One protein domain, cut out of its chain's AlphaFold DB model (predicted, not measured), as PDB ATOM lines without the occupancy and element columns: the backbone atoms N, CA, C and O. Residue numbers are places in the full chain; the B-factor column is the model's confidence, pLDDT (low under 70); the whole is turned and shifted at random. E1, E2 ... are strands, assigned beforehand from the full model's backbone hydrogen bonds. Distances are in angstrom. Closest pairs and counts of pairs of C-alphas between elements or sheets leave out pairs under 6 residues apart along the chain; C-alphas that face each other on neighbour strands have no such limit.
ATOM      1  N   GLY A  84     -35.993  16.460 -29.143       53.91
ATOM      2  CA  GLY A  84     -34.583  16.091 -29.247       53.91
ATOM      3  C   GLY A  84     -33.780  16.322 -27.967       53.91
ATOM      4  O   GLY A  84     -32.629  15.899 -27.915       53.91
ATOM      5  N   SER A  85     -34.352  16.974 -26.944       59.00
ATOM      6  CA  SER A  85     -33.670  17.256 -25.673       59.00
ATOM      7  C   SER A  85     -33.068  15.992 -25.059       59.00
ATOM      8  O   SER A  85     -33.705  14.939 -25.052       59.00
ATOM      9  N   ARG A  86     -31.857  16.103 -24.501       58.34
ATOM     10  CA  ARG A  86     -31.184  14.962 -23.864       58.34
ATOM     11  C   ARG A  86     -31.904  14.466 -22.608       58.34
ATOM     12  O   ARG A  86     -31.876  13.261 -22.376       58.34
ATOM     13  N   ASP A  87     -32.594  15.353 -21.890       70.75
ATOM     14  CA  ASP A  87     -33.329  15.033 -20.667       70.75
ATOM     15  C   ASP A  87     -34.825  15.332 -20.841       70.75
ATOM     16  O   ASP A  87     -35.291  16.468 -20.695       70.75
ATOM     17  N   SER A  88     -35.570  14.282 -21.201       74.81
ATOM     18  CA  SER A  88     -37.034  14.259 -21.195       74.81
ATOM     19  C   SER A  88     -37.524  13.687 -19.868       74.81
ATOM     20  O   SER A  88     -37.168  12.571 -19.477       74.81
ATOM     21  N   ILE A  89     -38.322  14.474 -19.156       81.00
ATOM     22  CA  ILE A  89     -38.878  14.122 -17.858       81.00
ATOM     23  C   ILE A  89     -40.297  13.605 -18.067       81.00
ATOM     24  O   ILE A  89     -41.218  14.358 -18.395       81.00
ATOM     25  N   ASN A  90     -40.465  12.308 -17.816       79.94
ATOM     26  CA  ASN A  90     -41.764  11.655 -17.807       79.94
ATOM     27  C   ASN A  90     -42.478  11.922 -16.467       79.94
ATOM     28  O   ASN A  90     -42.005  11.510 -15.402       79.94
ATOM     29  N   ILE A  91     -43.630  12.595 -16.526       84.75
ATOM     30  CA  ILE A  91     -44.439  12.938 -15.348       84.75
ATOM     31  C   ILE A  91     -45.221  11.744 -14.772       84.75
ATOM     32  O   ILE A  91     -45.642  11.793 -13.619       84.75
ATOM     33  N   PHE A  92     -45.361  10.643 -15.517       83.31
ATOM     34  CA  PHE A  92     -46.022   9.400 -15.099       83.31
ATOM     35  C   PHE A  92     -45.113   8.513 -14.233       83.31
ATOM     36  O   PHE A  92     -45.147   7.283 -14.286       83.31
ATOM     37  N   ASN A  93     -44.278   9.126 -13.396       80.44
ATOM     38  CA  ASN A  93     -43.446   8.420 -12.436       80.44
ATOM     39  C   ASN A  93     -44.113   8.449 -11.055       80.44
ATOM     40  O   ASN A  93     -44.182   9.503 -10.425       80.44
ATOM     41  N   LYS A  94     -44.532   7.276 -10.548       78.75
ATOM     42  CA  LYS A  94     -45.189   7.113  -9.230       78.75
ATOM     43  C   LYS A  94     -44.354   7.657  -8.045       78.75
ATOM     44  O   LYS A  94     -44.883   7.793  -6.947       78.75
ATOM     45  N   GLN A  95     -43.062   7.950  -8.232       80.44
ATOM     46  CA  GLN A  95     -42.195   8.566  -7.216       80.44
ATOM     47  C   GLN A  95     -42.312  10.098  -7.142       80.44
ATOM     48  O   GLN A  95     -41.923  10.684  -6.129       80.44
ATOM     49  N   ILE A  96     -42.827  10.756  -8.186       83.44
ATOM     50  CA  ILE A  96     -43.020  12.208  -8.210       83.44
ATOM     51  C   ILE A  96     -44.298  12.534  -7.437       83.44
ATOM     52  O   ILE A  96     -45.371  11.984  -7.694       83.44
ATOM     53  N   LYS A  97     -44.185  13.436  -6.460       86.62
ATOM     54  CA  LYS A  97     -45.347  13.887  -5.697       86.62
ATOM     55  C   LYS A  97     -46.286  14.672  -6.605       86.62
ATOM     56  O   LYS A  97     -45.847  15.463  -7.436       86.62
ATOM     57  N   ASN A  98     -47.576  14.469  -6.402       89.81
ATOM     58  CA  ASN A  98     -48.610  15.250  -7.051       89.81
ATOM     59  C   ASN A  98     -49.738  15.551  -6.061       89.81
ATOM     60  O   ASN A  98     -49.922  14.831  -5.076       89.81
ATOM     61  N   VAL A  99     -50.456  16.638  -6.320       91.06
ATOM     62  CA  VAL A  99     -51.687  17.028  -5.630       91.06
ATOM     63  C   VAL A  99     -52.698  17.355  -6.715       91.06
ATOM     64  O   VAL A  99     -52.418  18.218  -7.543       91.06
ATOM     65  N   SER A 100     -53.833  16.657  -6.740       91.06
ATOM     66  CA  SER A 100     -54.861  16.856  -7.762       91.06
ATOM     67  C   SER A 100     -56.235  17.143  -7.166       91.06
ATOM     68  O   SER A 100     -56.606  16.607  -6.120       91.06
ATOM     69  N   THR A 101     -56.994  17.970  -7.880       91.12
ATOM     70  CA  THR A 101     -58.392  18.302  -7.615       91.12
ATOM     71  C   THR A 101     -59.157  18.101  -8.915       91.12
ATOM     72  O   THR A 101     -58.900  18.797  -9.887       91.12
ATOM     73  N   GLY A 102     -60.044  17.109  -8.995       85.88
ATOM     74  CA  GLY A 102     -60.834  16.863 -10.212       85.88
ATOM     75  C   GLY A 102     -60.050  16.346 -11.430       85.88
ATOM     76  O   GLY A 102     -60.677  15.900 -12.382       85.88
ATOM     77  N   GLY A 286     -60.820  21.122 -13.176       92.56
ATOM     78  CA  GLY A 286     -59.893  20.603 -12.188       92.56
ATOM     79  C   GLY A 286     -58.446  20.954 -12.499       92.56
ATOM     80  O   GLY A 286     -58.101  21.385 -13.601       92.56
ATOM     81  N   ASP A 287     -57.572  20.719 -11.528       94.38
ATOM     82  CA  ASP A 287     -56.143  20.938 -11.668       94.38
ATOM     83  C   ASP A 287     -55.293  19.845 -11.010       94.38
ATOM     84  O   ASP A 287     -55.719  19.120 -10.109       94.38
ATOM     85  N   ILE A 288     -54.057  19.707 -11.483       94.38
ATOM     86  CA  ILE A 288     -53.036  18.872 -10.856       94.38
ATOM     87  C   ILE A 288     -51.704  19.607 -10.805       94.38
ATOM     88  O   ILE A 288     -51.246  20.152 -11.805       94.38
ATOM     89  N   ILE A 289     -51.063  19.579  -9.638       93.94
ATOM     90  CA  ILE A 289     -49.704  20.067  -9.415       93.94
ATOM     91  C   ILE A 289     -48.778  18.859  -9.279       93.94
ATOM     92  O   ILE A 289     -48.995  18.010  -8.420       93.94
ATOM     93  N   ILE A 290     -47.736  18.794 -10.103       92.62
ATOM     94  CA  ILE A 290     -46.758  17.707 -10.195       92.62
ATOM     95  C   ILE A 290     -45.374  18.269  -9.855       92.62
ATOM     96  O   ILE A 290     -44.875  19.175 -10.523       92.62
ATOM     97  N   GLY A 291     -44.741  17.741  -8.808       88.50
ATOM     98  CA  GLY A 291     -43.397  18.131  -8.387       88.50
ATOM     99  C   GLY A 291     -43.150  18.021  -6.871       88.50
ATOM    100  O   GLY A 291     -44.044  17.643  -6.112       88.50
ATOM    101  N   PRO A 292     -41.934  18.342  -6.396       89.75
ATOM    102  CA  PRO A 292     -40.850  18.946  -7.167       89.75
ATOM    103  C   PRO A 292     -40.217  17.943  -8.130       89.75
ATOM    104  O   PRO A 292     -39.912  16.810  -7.756       89.75
ATOM    105  N   ILE A 293     -40.006  18.385  -9.362       88.00
ATOM    106  CA  ILE A 293     -39.173  17.714 -10.353       88.00
ATOM    107  C   ILE A 293     -37.766  18.283 -10.179       88.00
ATOM    108  O   ILE A 293     -37.570  19.487 -10.325       88.00
ATOM    109  N   LYS A 294     -36.806  17.430  -9.816       84.50
ATOM    110  CA  LYS A 294     -35.438  17.845  -9.483       84.50
ATOM    111  C   LYS A 294     -34.466  17.465 -10.592       84.50
ATOM    112  O   LYS A 294     -34.509  16.332 -11.067       84.50
ATOM    113  N   SER A 295     -33.564  18.379 -10.926       81.31
ATOM    114  CA  SER A 295     -32.414  18.154 -11.803       81.31
ATOM    115  C   SER A 295     -31.114  18.170 -10.993       81.31
ATOM    116  O   SER A 295     -31.029  18.828  -9.954       81.31
ATOM    117  N   SER A 296     -30.095  17.427 -11.441       78.19
ATOM    118  CA  SER A 296     -28.749  17.508 -10.852       78.19
ATOM    119  C   SER A 296     -27.963  18.740 -11.296       78.19
ATOM    120  O   SER A 296     -26.917  19.020 -10.715       78.19
ATOM    121  N   ASP A 297     -28.443  19.421 -12.332       77.88
ATOM    122  CA  ASP A 297     -27.789  20.533 -13.011       77.88
ATOM    123  C   ASP A 297     -28.796  21.658 -13.267       77.88
ATOM    124  O   ASP A 297     -29.999  21.396 -13.392       77.88
ATOM    125  N   GLU A 298     -28.292  22.889 -13.375       82.62
ATOM    126  CA  GLU A 298     -29.104  24.086 -13.609       82.62
ATOM    127  C   GLU A 298     -29.918  23.948 -14.895       82.62
ATOM    128  O   GLU A 298     -29.362  23.692 -15.964       82.62
ATOM    129  N   ILE A 299     -31.237  24.120 -14.783       82.00
ATOM    130  CA  ILE A 299     -32.188  24.046 -15.889       82.00
ATOM    131  C   ILE A 299     -32.255  25.415 -16.568       82.00
ATOM    132  O   ILE A 299     -32.739  26.385 -15.990       82.00
ATOM    133  N   PHE A 300     -31.841  25.481 -17.831       77.88
ATOM    134  CA  PHE A 300     -31.869  26.710 -18.627       77.88
ATOM    135  C   PHE A 300     -33.130  26.868 -19.468       77.88
ATOM    136  O   PHE A 300     -33.577  27.991 -19.695       77.88
ATOM    137  N   LYS A 301     -33.705  25.772 -19.974       82.69
ATOM    138  CA  LYS A 301     -34.898  25.828 -20.831       82.69
ATOM    139  C   LYS A 301     -35.852  24.682 -20.559       82.69
ATOM    140  O   LYS A 301     -35.404  23.567 -20.300       82.69
ATOM    141  N   ILE A 302     -37.149  24.955 -20.691       83.88
ATOM    142  CA  ILE A 302     -38.224  23.966 -20.567       83.88
ATOM    143  C   ILE A 302     -39.221  24.133 -21.710       83.88
ATOM    144  O   ILE A 302     -39.659  25.249 -21.992       83.88
ATOM    145  N   ALA A 303     -39.643  23.021 -22.308       84.38
ATOM    146  CA  ALA A 303     -40.856  22.969 -23.118       84.38
ATOM    147  C   ALA A 303     -41.702  21.743 -22.756       84.38
ATOM    148  O   ALA A 303     -41.167  20.672 -22.470       84.38
ATOM    149  N   ALA A 304     -43.024  21.891 -22.809       86.56
ATOM    150  CA  ALA A 304     -43.949  20.769 -22.702       86.56
ATOM    151  C   ALA A 304     -44.267  20.208 -24.091       86.56
ATOM    152  O   ALA A 304     -44.481  20.965 -25.046       86.56
ATOM    153  N   TYR A 305     -44.323  18.884 -24.190       84.25
ATOM    154  CA  TYR A 305     -44.786  18.170 -25.372       84.25
ATOM    155  C   TYR A 305     -45.773  17.075 -24.967       84.25
ATOM    156  O   TYR A 305     -45.480  16.263 -24.093       84.25
ATOM    157  N   SER A 306     -46.943  17.060 -25.598       83.81
ATOM    158  CA  SER A 306     -47.966  16.028 -25.407       83.81
ATOM    159  C   SER A 306     -48.903  15.989 -26.606       83.81
ATOM    160  O   SER A 306     -49.155  17.024 -27.231       83.81
ATOM    161  N   ASP A 307     -49.463  14.824 -26.900       80.81
ATOM    162  CA  ASP A 307     -50.589  14.721 -27.820       80.81
ATOM    163  C   ASP A 307     -51.887  15.048 -27.070       80.81
ATOM    164  O   ASP A 307     -52.113  14.577 -25.959       80.81
ATOM    165  N   MET A 308     -52.740  15.892 -27.653       80.56
ATOM    166  CA  MET A 308     -53.964  16.370 -27.002       80.56
ATOM    167  C   MET A 308     -55.192  15.933 -27.796       80.56
ATOM    168  O   MET A 308     -55.251  16.126 -29.010       80.56
ATOM    169  N   THR A 309     -56.201  15.392 -27.113       77.12
ATOM    170  CA  THR A 309     -57.518  15.107 -27.703       77.12
ATOM    171  C   THR A 309     -58.596  15.939 -27.024       77.12
ATOM    172  O   THR A 309     -58.603  16.042 -25.796       77.12
ATOM    173  N   GLY A 310     -59.520  16.497 -27.814       74.31
ATOM    174  CA  GLY A 310     -60.574  17.382 -27.306       74.31
ATOM    175  C   GLY A 310     -60.065  18.769 -26.903       74.31
ATOM    176  O   GLY A 310     -60.641  19.379 -26.014       74.31
ATOM    177  N   TYR A 311     -58.963  19.240 -27.500       78.88
ATOM    178  CA  TYR A 311     -58.417  20.580 -27.261       78.88
ATOM    179  C   TYR A 311     -59.069  21.617 -28.182       78.88
ATOM    180  O   TYR A 311     -59.122  21.409 -29.397       78.88
ATOM    181  N   ASP A 312     -59.505  22.742 -27.615       71.94
ATOM    182  CA  ASP A 312     -60.027  23.895 -28.356       71.94
ATOM    183  C   ASP A 312     -58.979  25.023 -28.401       71.94
ATOM    184  O   ASP A 312     -58.478  25.468 -27.372       71.94
ATOM    185  N   ILE A 313     -58.628  25.476 -29.609       68.31
ATOM    186  CA  ILE A 313     -57.637  26.542 -29.831       68.31
ATOM    187  C   ILE A 313     -58.224  27.925 -29.503       68.31
ATOM    188  O   ILE A 313     -57.490  28.797 -29.041       68.31
ATOM    189  N   GLU A 314     -59.519  28.148 -29.751       71.44
ATOM    190  CA  GLU A 314     -60.155  29.455 -29.542       71.44
ATOM    191  C   GLU A 314     -60.458  29.706 -28.060       71.44
ATOM    192  O   GLU A 314     -60.341  30.838 -27.586       71.44
ATOM    193  N   SER A 315     -60.811  28.646 -27.326       73.75
ATOM    194  CA  SER A 315     -61.035  28.658 -25.878       73.75
ATOM    195  C   SER A 315     -60.244  27.527 -25.209       73.75
ATOM    196  O   SER A 315     -60.808  26.458 -24.968       73.75
ATOM    197  N   PRO A 316     -58.944  27.730 -24.899       76.00
ATOM    198  CA  PRO A 316     -58.079  26.677 -24.377       76.00
ATOM    199  C   PRO A 316     -58.643  26.077 -23.093       76.00
ATOM    200  O   PRO A 316     -58.719  26.706 -22.036       76.00
ATOM    201  N   ASN A 317     -59.031  24.815 -23.216       86.38
ATOM    202  CA  ASN A 317     -59.590  23.998 -22.152       86.38
ATOM    203  C   ASN A 317     -58.524  23.134 -21.455       86.38
ATOM    204  O   ASN A 317     -58.842  22.358 -20.557       86.38
ATOM    205  N   ILE A 318     -57.255  23.285 -21.842       89.12
ATOM    206  CA  ILE A 318     -56.093  22.764 -21.127       89.12
ATOM    207  C   ILE A 318     -55.060  23.884 -21.018       89.12
ATOM    208  O   ILE A 318     -54.571  24.369 -22.038       89.12
ATOM    209  N   ASN A 319     -54.688  24.251 -19.793       89.19
ATOM    210  CA  ASN A 319     -53.669  25.257 -19.516       89.19
ATOM    211  C   ASN A 319     -52.506  24.636 -18.738       89.19
ATOM    212  O   ASN A 319     -52.702  23.865 -17.798       89.19
ATOM    213  N   LEU A 320     -51.281  24.969 -19.141       90.44
ATOM    214  CA  LEU A 320     -50.055  24.449 -18.543       90.44
ATOM    215  C   LEU A 320     -49.285  25.590 -17.881       90.44
ATOM    216  O   LEU A 320     -49.117  26.655 -18.474       90.44
ATOM    217  N   TYR A 321     -48.768  25.354 -16.679       90.81
ATOM    218  CA  TYR A 321     -47.989  26.331 -15.926       90.81
ATOM    219  C   TYR A 321     -46.752  25.696 -15.299       90.81
ATOM    220  O   TYR A 321     -46.791  24.556 -14.838       90.81
ATOM    221  N   ILE A 322     -45.667  26.461 -15.217       90.94
ATOM    222  CA  ILE A 322     -44.441  26.086 -14.509       90.94
ATOM    223  C   ILE A 322     -44.200  27.059 -13.361       90.94
ATOM    224  O   ILE A 322     -44.461  28.254 -13.479       90.94
ATOM    225  N   SER A 323     -43.679  26.549 -12.252       90.38
ATOM    226  CA  SER A 323     -43.263  27.345 -11.101       90.38
ATOM    227  C   SER A 323     -41.950  26.817 -10.529       90.38
ATOM    228  O   SER A 323     -41.704  25.613 -10.549       90.38
ATOM    229  N   THR A 324     -41.110  27.707 -10.004       89.38
ATOM    230  CA  THR A 324     -39.883  27.354  -9.267       89.38
ATOM    231  C   THR A 324     -40.088  27.381  -7.745       89.38
ATOM    232  O   THR A 324     -39.276  26.829  -7.008       89.38
ATOM    233  N   ASP A 325     -41.183  27.974  -7.260       86.12
ATOM    234  CA  ASP A 325     -41.442  28.270  -5.841       86.12
ATOM    235  C   ASP A 325     -42.838  27.819  -5.345       86.12
ATOM    236  O   ASP A 325     -43.164  28.010  -4.175       86.12
ATOM    237  N   GLN A 326     -43.661  27.216  -6.214       86.75
ATOM    238  CA  GLN A 326     -45.091  26.892  -6.025       86.75
ATOM    239  C   GLN A 326     -46.032  28.094  -5.822       86.75
ATOM    240  O   GLN A 326     -47.231  27.898  -5.602       86.75
ATOM    241  N   VAL A 327     -45.533  29.327  -5.897       84.50
ATOM    242  CA  VAL A 327     -46.308  30.554  -5.658       84.50
ATOM    243  C   VAL A 327     -46.480  31.333  -6.956       84.50
ATOM    244  O   VAL A 327     -47.587  31.748  -7.299       84.50
ATOM    245  N   THR A 328     -45.392  31.497  -7.701       86.81
ATOM    246  CA  THR A 328     -45.335  32.216  -8.966       86.81
ATOM    247  C   THR A 328     -45.503  31.224 -10.112       86.81
ATOM    248  O   THR A 328     -44.636  30.380 -10.339       86.81
ATOM    249  N   TRP A 329     -46.624  31.313 -10.831       89.12
ATOM    250  CA  TRP A 329     -46.969  30.410 -11.932       89.12
ATOM    251  C   TRP A 329     -46.828  31.107 -13.282       89.12
ATOM    252  O   TRP A 329     -47.449  32.140 -13.528       89.12
ATOM    253  N   ILE A 330     -46.019  30.521 -14.159       87.00
ATOM    254  CA  ILE A 330     -45.703  31.040 -15.489       87.00
ATOM    255  C   ILE A 330     -46.415  30.157 -16.522       87.00
ATOM    256  O   ILE A 330     -46.149  28.951 -16.550       87.00
ATOM    257  N   PRO A 331     -47.317  30.703 -17.355       85.25
ATOM    258  CA  PRO A 331     -48.016  29.923 -18.373       85.25
ATOM    259  C   PRO A 331     -47.062  29.443 -19.476       85.25
ATOM    260  O   PRO A 331     -46.199  30.197 -19.926       85.25
ATOM    261  N   ILE A 332     -47.256  28.207 -19.943       84.56
ATOM    262  CA  ILE A 332     -46.564  27.621 -21.099       84.56
ATOM    263  C   ILE A 332     -47.556  27.023 -22.087       84.56
ATOM    264  O   ILE A 332     -48.643  26.590 -21.713       84.56
ATOM    265  N   GLN A 333     -47.157  26.938 -23.354       78.94
ATOM    266  CA  GLN A 333     -47.921  26.215 -24.368       78.94
ATOM    267  C   GLN A 333     -47.359  24.822 -24.618       78.94
ATOM    268  O   GLN A 333     -46.151  24.589 -24.545       78.94
ATOM    269  N   ASN A 334     -48.251  23.902 -24.980       81.25
ATOM    270  CA  ASN A 334     -47.846  22.614 -25.512       81.25
ATOM    271  C   ASN A 334     -47.249  22.791 -26.909       81.25
ATOM    272  O   ASN A 334     -47.820  23.435 -27.790       81.25
ATOM    273  N   SER A 335     -46.100  22.161 -27.121       76.38
ATOM    274  CA  SER A 335     -45.352  22.256 -28.359       76.38
ATOM    275  C   SER A 335     -46.071  21.709 -29.600       76.38
ATOM    276  O   SER A 335     -45.686  22.083 -30.712       76.38
ATOM    277  N   SER A 336     -47.073  20.842 -29.429       73.00
ATOM    278  CA  SER A 336     -47.834  20.214 -30.519       73.00
ATOM    279  C   SER A 336     -48.950  21.091 -31.108       73.00
ATOM    280  O   SER A 336     -49.348  20.850 -32.246       73.00
ATOM    281  N   VAL A 337     -49.418  22.130 -30.401       68.62
ATOM    282  CA  VAL A 337     -50.597  22.940 -30.796       68.62
ATOM    283  C   VAL A 337     -50.264  24.431 -30.966       68.62
ATOM    284  O   VAL A 337     -51.062  25.314 -30.674       68.62
ATOM    285  N   TYR A 338     -49.046  24.729 -31.420       64.06
ATOM    286  CA  TYR A 338     -48.514  26.093 -31.509       64.06
ATOM    287  C   TYR A 338     -49.394  27.060 -32.334       64.06
ATOM    288  O   TYR A 338     -49.581  26.848 -33.536       64.06
ATOM    289  N   ASP A 339     -49.835  28.166 -31.713       60.88
ATOM    290  CA  ASP A 339     -50.456  29.311 -32.397       60.88
ATOM    291  C   ASP A 339     -49.476  30.501 -32.476       60.88
ATOM    292  O   ASP A 339     -49.218  31.160 -31.459       60.88
ATOM    293  N   PRO A 340     -48.972  30.852 -33.677       57.28
ATOM    294  CA  PRO A 340     -48.032  31.956 -33.872       57.28
ATOM    295  C   PRO A 340     -48.571  33.348 -33.504       57.28
ATOM    296  O   PRO A 340     -47.801  34.307 -33.545       57.28
ATOM    297  N   LYS A 341     -49.869  33.497 -33.209       56.28
ATOM    298  CA  LYS A 341     -50.487  34.781 -32.837       56.28
ATOM    299  C   LYS A 341     -50.528  35.045 -31.332       56.28
ATOM    300  O   LYS A 341     -50.843  36.165 -30.936       56.28
ATOM    301  N   THR A 342     -50.251  34.042 -30.506       57.38
ATOM    302  CA  THR A 342     -50.292  34.176 -29.045       57.38
ATOM    303  C   THR A 342     -48.970  34.738 -28.506       57.38
ATOM    304  O   THR A 342     -47.900  34.364 -28.974       57.38
ATOM    305  N   GLU A 343     -49.021  35.646 -27.521       52.19
ATOM    306  CA  GLU A 343     -47.820  36.204 -26.855       52.19
ATOM    307  C   GLU A 343     -47.107  35.185 -25.937       52.19
ATOM    308  O   GLU A 343     -46.078  35.495 -25.340       52.19
ATOM    309  N   LEU A 344     -47.639  33.964 -25.815       57.38
ATOM    310  CA  LEU A 344     -47.070  32.897 -24.997       57.38
ATOM    311  C   LEU A 344     -45.954  32.184 -25.767       57.38
ATOM    312  O   LEU A 344     -46.187  31.567 -26.806       57.38
ATOM    313  N   SER A 345     -44.727  32.228 -25.250       60.38
ATOM    314  CA  SER A 345     -43.614  31.489 -25.833       60.38
ATOM    315  C   SER A 345     -43.760  29.991 -25.534       60.38
ATOM    316  O   SER A 345     -43.875  29.569 -24.389       60.38
ATOM    317  N   LYS A 346     -43.687  29.162 -26.582       68.69
ATOM    318  CA  LYS A 346     -43.634  27.681 -26.546       68.69
ATOM    319  C   LYS A 346     -42.575  27.107 -25.577       68.69
ATOM    320  O   LYS A 346     -42.578  25.915 -25.285       68.69
ATOM    321  N   ILE A 347     -41.637  27.943 -25.130       75.44
ATOM    322  CA  ILE A 347     -40.454  27.602 -24.343       75.44
ATOM    323  C   ILE A 347     -40.324  28.620 -23.208       75.44
ATOM    324  O   ILE A 347     -40.411  29.827 -23.451       75.44
ATOM    325  N   ILE A 348     -40.073  28.137 -21.989       80.06
ATOM    326  CA  ILE A 348     -39.577  28.971 -20.890       80.06
ATOM    327  C   ILE A 348     -38.059  28.930 -20.911       80.06
ATOM    328  O   ILE A 348     -37.466  27.853 -20.887       80.06
ATOM    329  N   ASN A 349     -37.454  30.113 -20.896       78.38
ATOM    330  CA  ASN A 349     -36.019  30.296 -20.746       78.38
ATOM    331  C   ASN A 349     -35.729  30.880 -19.361       78.38
ATOM    332  O   ASN A 349     -36.213  31.972 -19.057       78.38
ATOM    333  N   PHE A 350     -34.914  30.184 -18.575       77.31
ATOM    334  CA  PHE A 350     -34.286  30.703 -17.366       77.31
ATOM    335  C   PHE A 350     -32.922  31.296 -17.730       77.31
ATOM    336  O   PHE A 350     -32.182  30.724 -18.530       77.31
ATOM    337  N   ASN A 351     -32.582  32.448 -17.153       63.28
ATOM    338  CA  ASN A 351     -31.223  33.007 -17.194       63.28
ATOM    339  C   ASN A 351     -30.656  33.288 -18.617       63.28
ATOM    340  O   ASN A 351     -29.441  33.300 -18.812       63.28
ATOM    341  N   ASN A 352     -31.509  33.553 -19.625       65.19
ATOM    342  CA  ASN A 352     -31.117  33.820 -21.028       65.19
ATOM    343  C   ASN A 352     -31.117  35.329 -21.384       65.19
ATOM    344  O   ASN A 352     -31.811  36.125 -20.768       65.19
ATOM    345  N   ILE A 353     -30.366  35.729 -22.420       57.06
ATOM    346  CA  ILE A 353     -30.167  37.119 -22.899       57.06
ATOM    347  C   ILE A 353     -31.382  37.658 -23.695       57.06
ATOM    348  O   ILE A 353     -31.392  38.814 -24.118       57.06
ATOM    349  N   ASP A 354     -32.404  36.838 -23.947       62.66
ATOM    350  CA  ASP A 354     -33.594  37.265 -24.685       62.66
ATOM    351  C   ASP A 354     -34.541  38.083 -23.788       62.66
ATOM    352  O   ASP A 354     -34.851  37.689 -22.666       62.66
ATOM    353  N   ASN A 355     -35.029  39.215 -24.304       56.97
ATOM    354  CA  ASN A 355     -35.902  40.158 -23.598       56.97
ATOM    355  C   ASN A 355     -37.274  39.562 -23.232       56.97
ATOM    356  O   ASN A 355     -37.977  40.147 -22.413       56.97
ATOM    357  N   ALA A 356     -37.656  38.436 -23.841       56.44
ATOM    358  CA  ALA A 356     -38.854  37.669 -23.498       56.44
ATOM    359  C   ALA A 356     -38.601  36.560 -22.450       56.44
ATOM    360  O   ALA A 356     -39.502  35.777 -22.160       56.44
ATOM    361  N   SER A 357     -37.386  36.455 -21.894       65.81
ATOM    362  CA  SER A 357     -37.009  35.388 -20.950       65.81
ATOM    363  C   SER A 357     -37.351  35.714 -19.499       65.81
ATOM    364  O   SER A 357     -37.441  36.877 -19.102       65.81
ATOM    365  N   PHE A 358     -37.474  34.665 -18.686       71.75
ATOM    366  CA  PHE A 358     -37.665  34.779 -17.247       71.75
ATOM    367  C   PHE A 358     -36.304  34.774 -16.535       71.75
ATOM    368  O   PHE A 358     -35.490  33.868 -16.721       71.75
ATOM    369  N   PHE A 359     -36.040  35.801 -15.728       70.06
ATOM    370  CA  PHE A 359     -34.808  35.910 -14.944       70.06
ATOM    371  C   PHE A 359     -35.059  35.478 -13.504       70.06
ATOM    372  O   PHE A 359     -35.905  36.056 -12.822       70.06
ATOM    373  N   THR A 360     -34.293  34.496 -13.041       70.50
ATOM    374  CA  THR A 360     -34.282  34.054 -11.645       70.50
ATOM    375  C   THR A 360     -33.002  34.528 -10.968       70.50
ATOM    376  O   THR A 360     -31.938  34.537 -11.579       70.50
ATOM    377  N   GLU A 361     -33.090  34.946  -9.703       68.12
ATOM    378  CA  GLU A 361     -31.910  35.381  -8.934       68.12
ATOM    379  C   GLU A 361     -31.021  34.201  -8.494       68.12
ATOM    380  O   GLU A 361     -29.827  34.387  -8.256       68.12
ATOM    381  N   PHE A 368     -41.985  22.855 -10.570       92.75
ATOM    382  CA  PHE A 368     -43.327  22.316 -10.419       92.75
ATOM    383  C   PHE A 368     -44.113  22.571 -11.696       92.75
ATOM    384  O   PHE A 368     -44.053  23.663 -12.258       92.75
ATOM    385  N   LEU A 369     -44.864  21.569 -12.132       93.62
ATOM    386  CA  LEU A 369     -45.799  21.659 -13.244       93.62
ATOM    387  C   LEU A 369     -47.217  21.729 -12.690       93.62
ATOM    388  O   LEU A 369     -47.569  20.929 -11.829       93.62
ATOM    389  N   ARG A 370     -48.040  22.632 -13.208       94.19
ATOM    390  CA  ARG A 370     -49.482  22.645 -12.965       94.19
ATOM    391  C   ARG A 370     -50.224  22.509 -14.282       94.19
ATOM    392  O   ARG A 370     -49.910  23.204 -15.244       94.19
ATOM    393  N   ILE A 371     -51.179  21.591 -14.314       94.19
ATOM    394  CA  ILE A 371     -52.058  21.342 -15.453       94.19
ATOM    395  C   ILE A 371     -53.470  21.664 -14.981       94.19
ATOM    396  O   ILE A 371     -53.967  21.004 -14.073       94.19
ATOM    397  N   GLU A 372     -54.090  22.677 -15.575       93.88
ATOM    398  CA  GLU A 372     -55.504  23.002 -15.379       93.88
ATOM    399  C   GLU A 372     -56.294  22.500 -16.589       93.88
ATOM    400  O   GLU A 372     -55.868  22.675 -17.733       93.88
ATOM    401  N   MET A 373     -57.433  21.858 -16.344       93.69
ATOM    402  CA  MET A 373     -58.281  21.278 -17.380       93.69
ATOM    403  C   MET A 373     -59.727  21.708 -17.154       93.69
ATOM    404  O   MET A 373     -60.240  21.601 -16.044       93.69
ATOM    405  N   THR A 931     -58.075  15.246 -22.933       83.88
ATOM    406  CA  THR A 931     -57.074  14.245 -22.531       83.88
ATOM    407  C   THR A 931     -55.694  14.644 -23.042       83.88
ATOM    408  O   THR A 931     -55.545  14.992 -24.215       83.88
ATOM    409  N   LEU A 932     -54.694  14.585 -22.158       86.38
ATOM    410  CA  LEU A 932     -53.274  14.662 -22.500       86.38
ATOM    411  C   LEU A 932     -52.712  13.248 -22.595       86.38
ATOM    412  O   LEU A 932     -52.802  12.498 -21.626       86.38
ATOM    413  N   LEU A 933     -52.129  12.909 -23.737       81.81
ATOM    414  CA  LEU A 933     -51.483  11.633 -24.022       81.81
ATOM    415  C   LEU A 933     -49.964  11.830 -24.073       81.81
ATOM    416  O   LEU A 933     -49.484  12.847 -24.590       81.81
ATOM    417  N   ASP A 934     -49.215  10.866 -23.536       75.12
ATOM    418  CA  ASP A 934     -47.752  10.772 -23.671       75.12
ATOM    419  C   ASP A 934     -47.004  12.071 -23.304       75.12
ATOM    420  O   ASP A 934     -46.046  12.494 -23.958       75.12
ATOM    421  N   PHE A 935     -47.464  12.736 -22.241       85.75
ATOM    422  CA  PHE A 935     -46.925  14.018 -21.800       85.75
ATOM    423  C   PHE A 935     -45.475  13.915 -21.307       85.75
ATOM    424  O   PHE A 935     -45.156  13.128 -20.413       85.75
ATOM    425  N   ASN A 936     -44.614  14.787 -21.833       84.38
ATOM    426  CA  ASN A 936     -43.208  14.912 -21.460       84.38
ATOM    427  C   ASN A 936     -42.801  16.380 -21.256       84.38
ATOM    428  O   ASN A 936     -43.215  17.273 -22.004       84.38
ATOM    429  N   LEU A 937     -41.936  16.619 -20.265       86.69
ATOM    430  CA  LEU A 937     -41.231  17.891 -20.087       86.69
ATOM    431  C   LEU A 937     -39.805  17.766 -20.611       86.69
ATOM    432  O   LEU A 937     -38.989  17.041 -20.049       86.69
ATOM    433  N   ASN A 938     -39.495  18.512 -21.660       84.75
ATOM    434  CA  ASN A 938     -38.170  18.551 -22.258       84.75
ATOM    435  C   ASN A 938     -37.348  19.657 -21.605       84.75
ATOM    436  O   ASN A 938     -37.799  20.805 -21.556       84.75
ATOM    437  N   THR A 939     -36.144  19.323 -21.139       81.88
ATOM    438  CA  THR A 939     -35.259  20.271 -20.448       81.88
ATOM    439  C   THR A 939     -33.880  20.376 -21.109       81.88
ATOM    440  O   THR A 939     -33.407  19.429 -21.741       81.88
ATOM    441  N   ILE A 940     -33.241  21.547 -21.001       77.56
ATOM    442  CA  ILE A 940     -31.806  21.744 -21.279       77.56
ATOM    443  C   ILE A 940     -31.126  22.191 -19.996       77.56
ATOM    444  O   ILE A 940     -31.576  23.158 -19.381       77.56
ATOM    445  N   ASP A 941     -30.019  21.536 -19.655       71.38
ATOM    446  CA  ASP A 941     -29.215  21.801 -18.469       71.38
ATOM    447  C   ASP A 941     -27.794  22.323 -18.789       71.38
ATOM    448  O   ASP A 941     -27.335  22.330 -19.941       71.38
ATOM    449  N   ALA A 942     -27.068  22.750 -17.752       62.28
ATOM    450  CA  ALA A 942     -25.734  23.342 -17.887       62.28
ATOM    451  C   ALA A 942     -24.618  22.411 -18.374       62.28
ATOM    452  O   ALA A 942     -23.613  22.882 -18.910       62.28
TER     453      ALA A 942
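This is residues 84 to 102, 286 to 361, 368 to 373 and 931 to 942 of the 946 residues of an uncharacterized protein of Epsilonproteobacteria bacterium (UniProt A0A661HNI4). Two sheets stand face to face as a sandwich, a five-stranded one (E2, E3, E7, E5, E6) and a three-stranded one (E1, E8, E4), their strands at 25 degrees to each other. From the end of E6 a long looping stretch, residues 333 to 361, runs outside the sandwich, and its residues 348 to 349 pair briefly with E4. The printed part has 113 residues, with no named helix and eight named strands, E1 to E8 in order along the chain; both sheets are antiparallel, ordered E2, E3, E7, E5, E6 and E1, E8, E4. The class is all strand, though the strands hold 54 of the 113 residues, under half. The whole is compact, with a radius of gyration of the C-alphas of 13.8 A and spans of 37 by 36 by 29 A.

E1 is residues 87 to 90, 9.5 A long, beginning at C-alpha 87 (-33.329, 15.033, -20.667). E2 is residues 98 to 101, 10.3 A, and E3 is residues 286 to 294, 24.8 A. E4, residues 299 to 309, is 29.3 A long and ends at C-alpha 309 (-57.518, 15.107, -27.703). E5 is residues 318 to 323, 16.9 A; E6 is residues 330 to 332, 6.6 A; E7 is residues 368 to 373, 16.5 A. E8, residues 931 to 941, is 29.1 A long, bends by 56 degrees at residue 934 and ends at C-alpha 941 (-29.215, 21.801, -18.469).

In the larger sheet, twisted with C-alphas up to 4.3 A off its best plane, E2 and E6 are the edge strands. N 99 is 2.9 A from O 289 between E2 and E3, N 288 is 2.9 A from O 371 between E3 and E7, and N 321 is 2.8 A from O 370 between E7 and E5, each within hydrogen-bond range. E5 and E6 form a hairpin, with N 330 and O 322 at 2.8 A. In the other sheet E8 is the inner strand: N 89 and O 937 of E1 and E8 are 2.8 A apart, and N 938 and O 303 of E8 and E4 are 2.8 A apart. Across the sandwich, E4 and E5 are near each other, with 6 pairs of C-alphas within 10 A. The closest C-alphas of E4 and E6, Ala 304 and Ile 332, are 7.5 A apart.

The C-alphas farthest apart, of Gly 102 and Ile 353, are 38.9 A apart. Cuts leave C-alpha gaps of 4.3 A from 102 to 286, 17.4 A from 361 to 368 and 8.8 A from 373 to 931. Of the links printed whole, E3 to E4 is tight and none is long. Mean pLDDT of the printed part is 79.0; 23 residues are under 70, among them 84 to 86, 337 to 346 and 351 to 357.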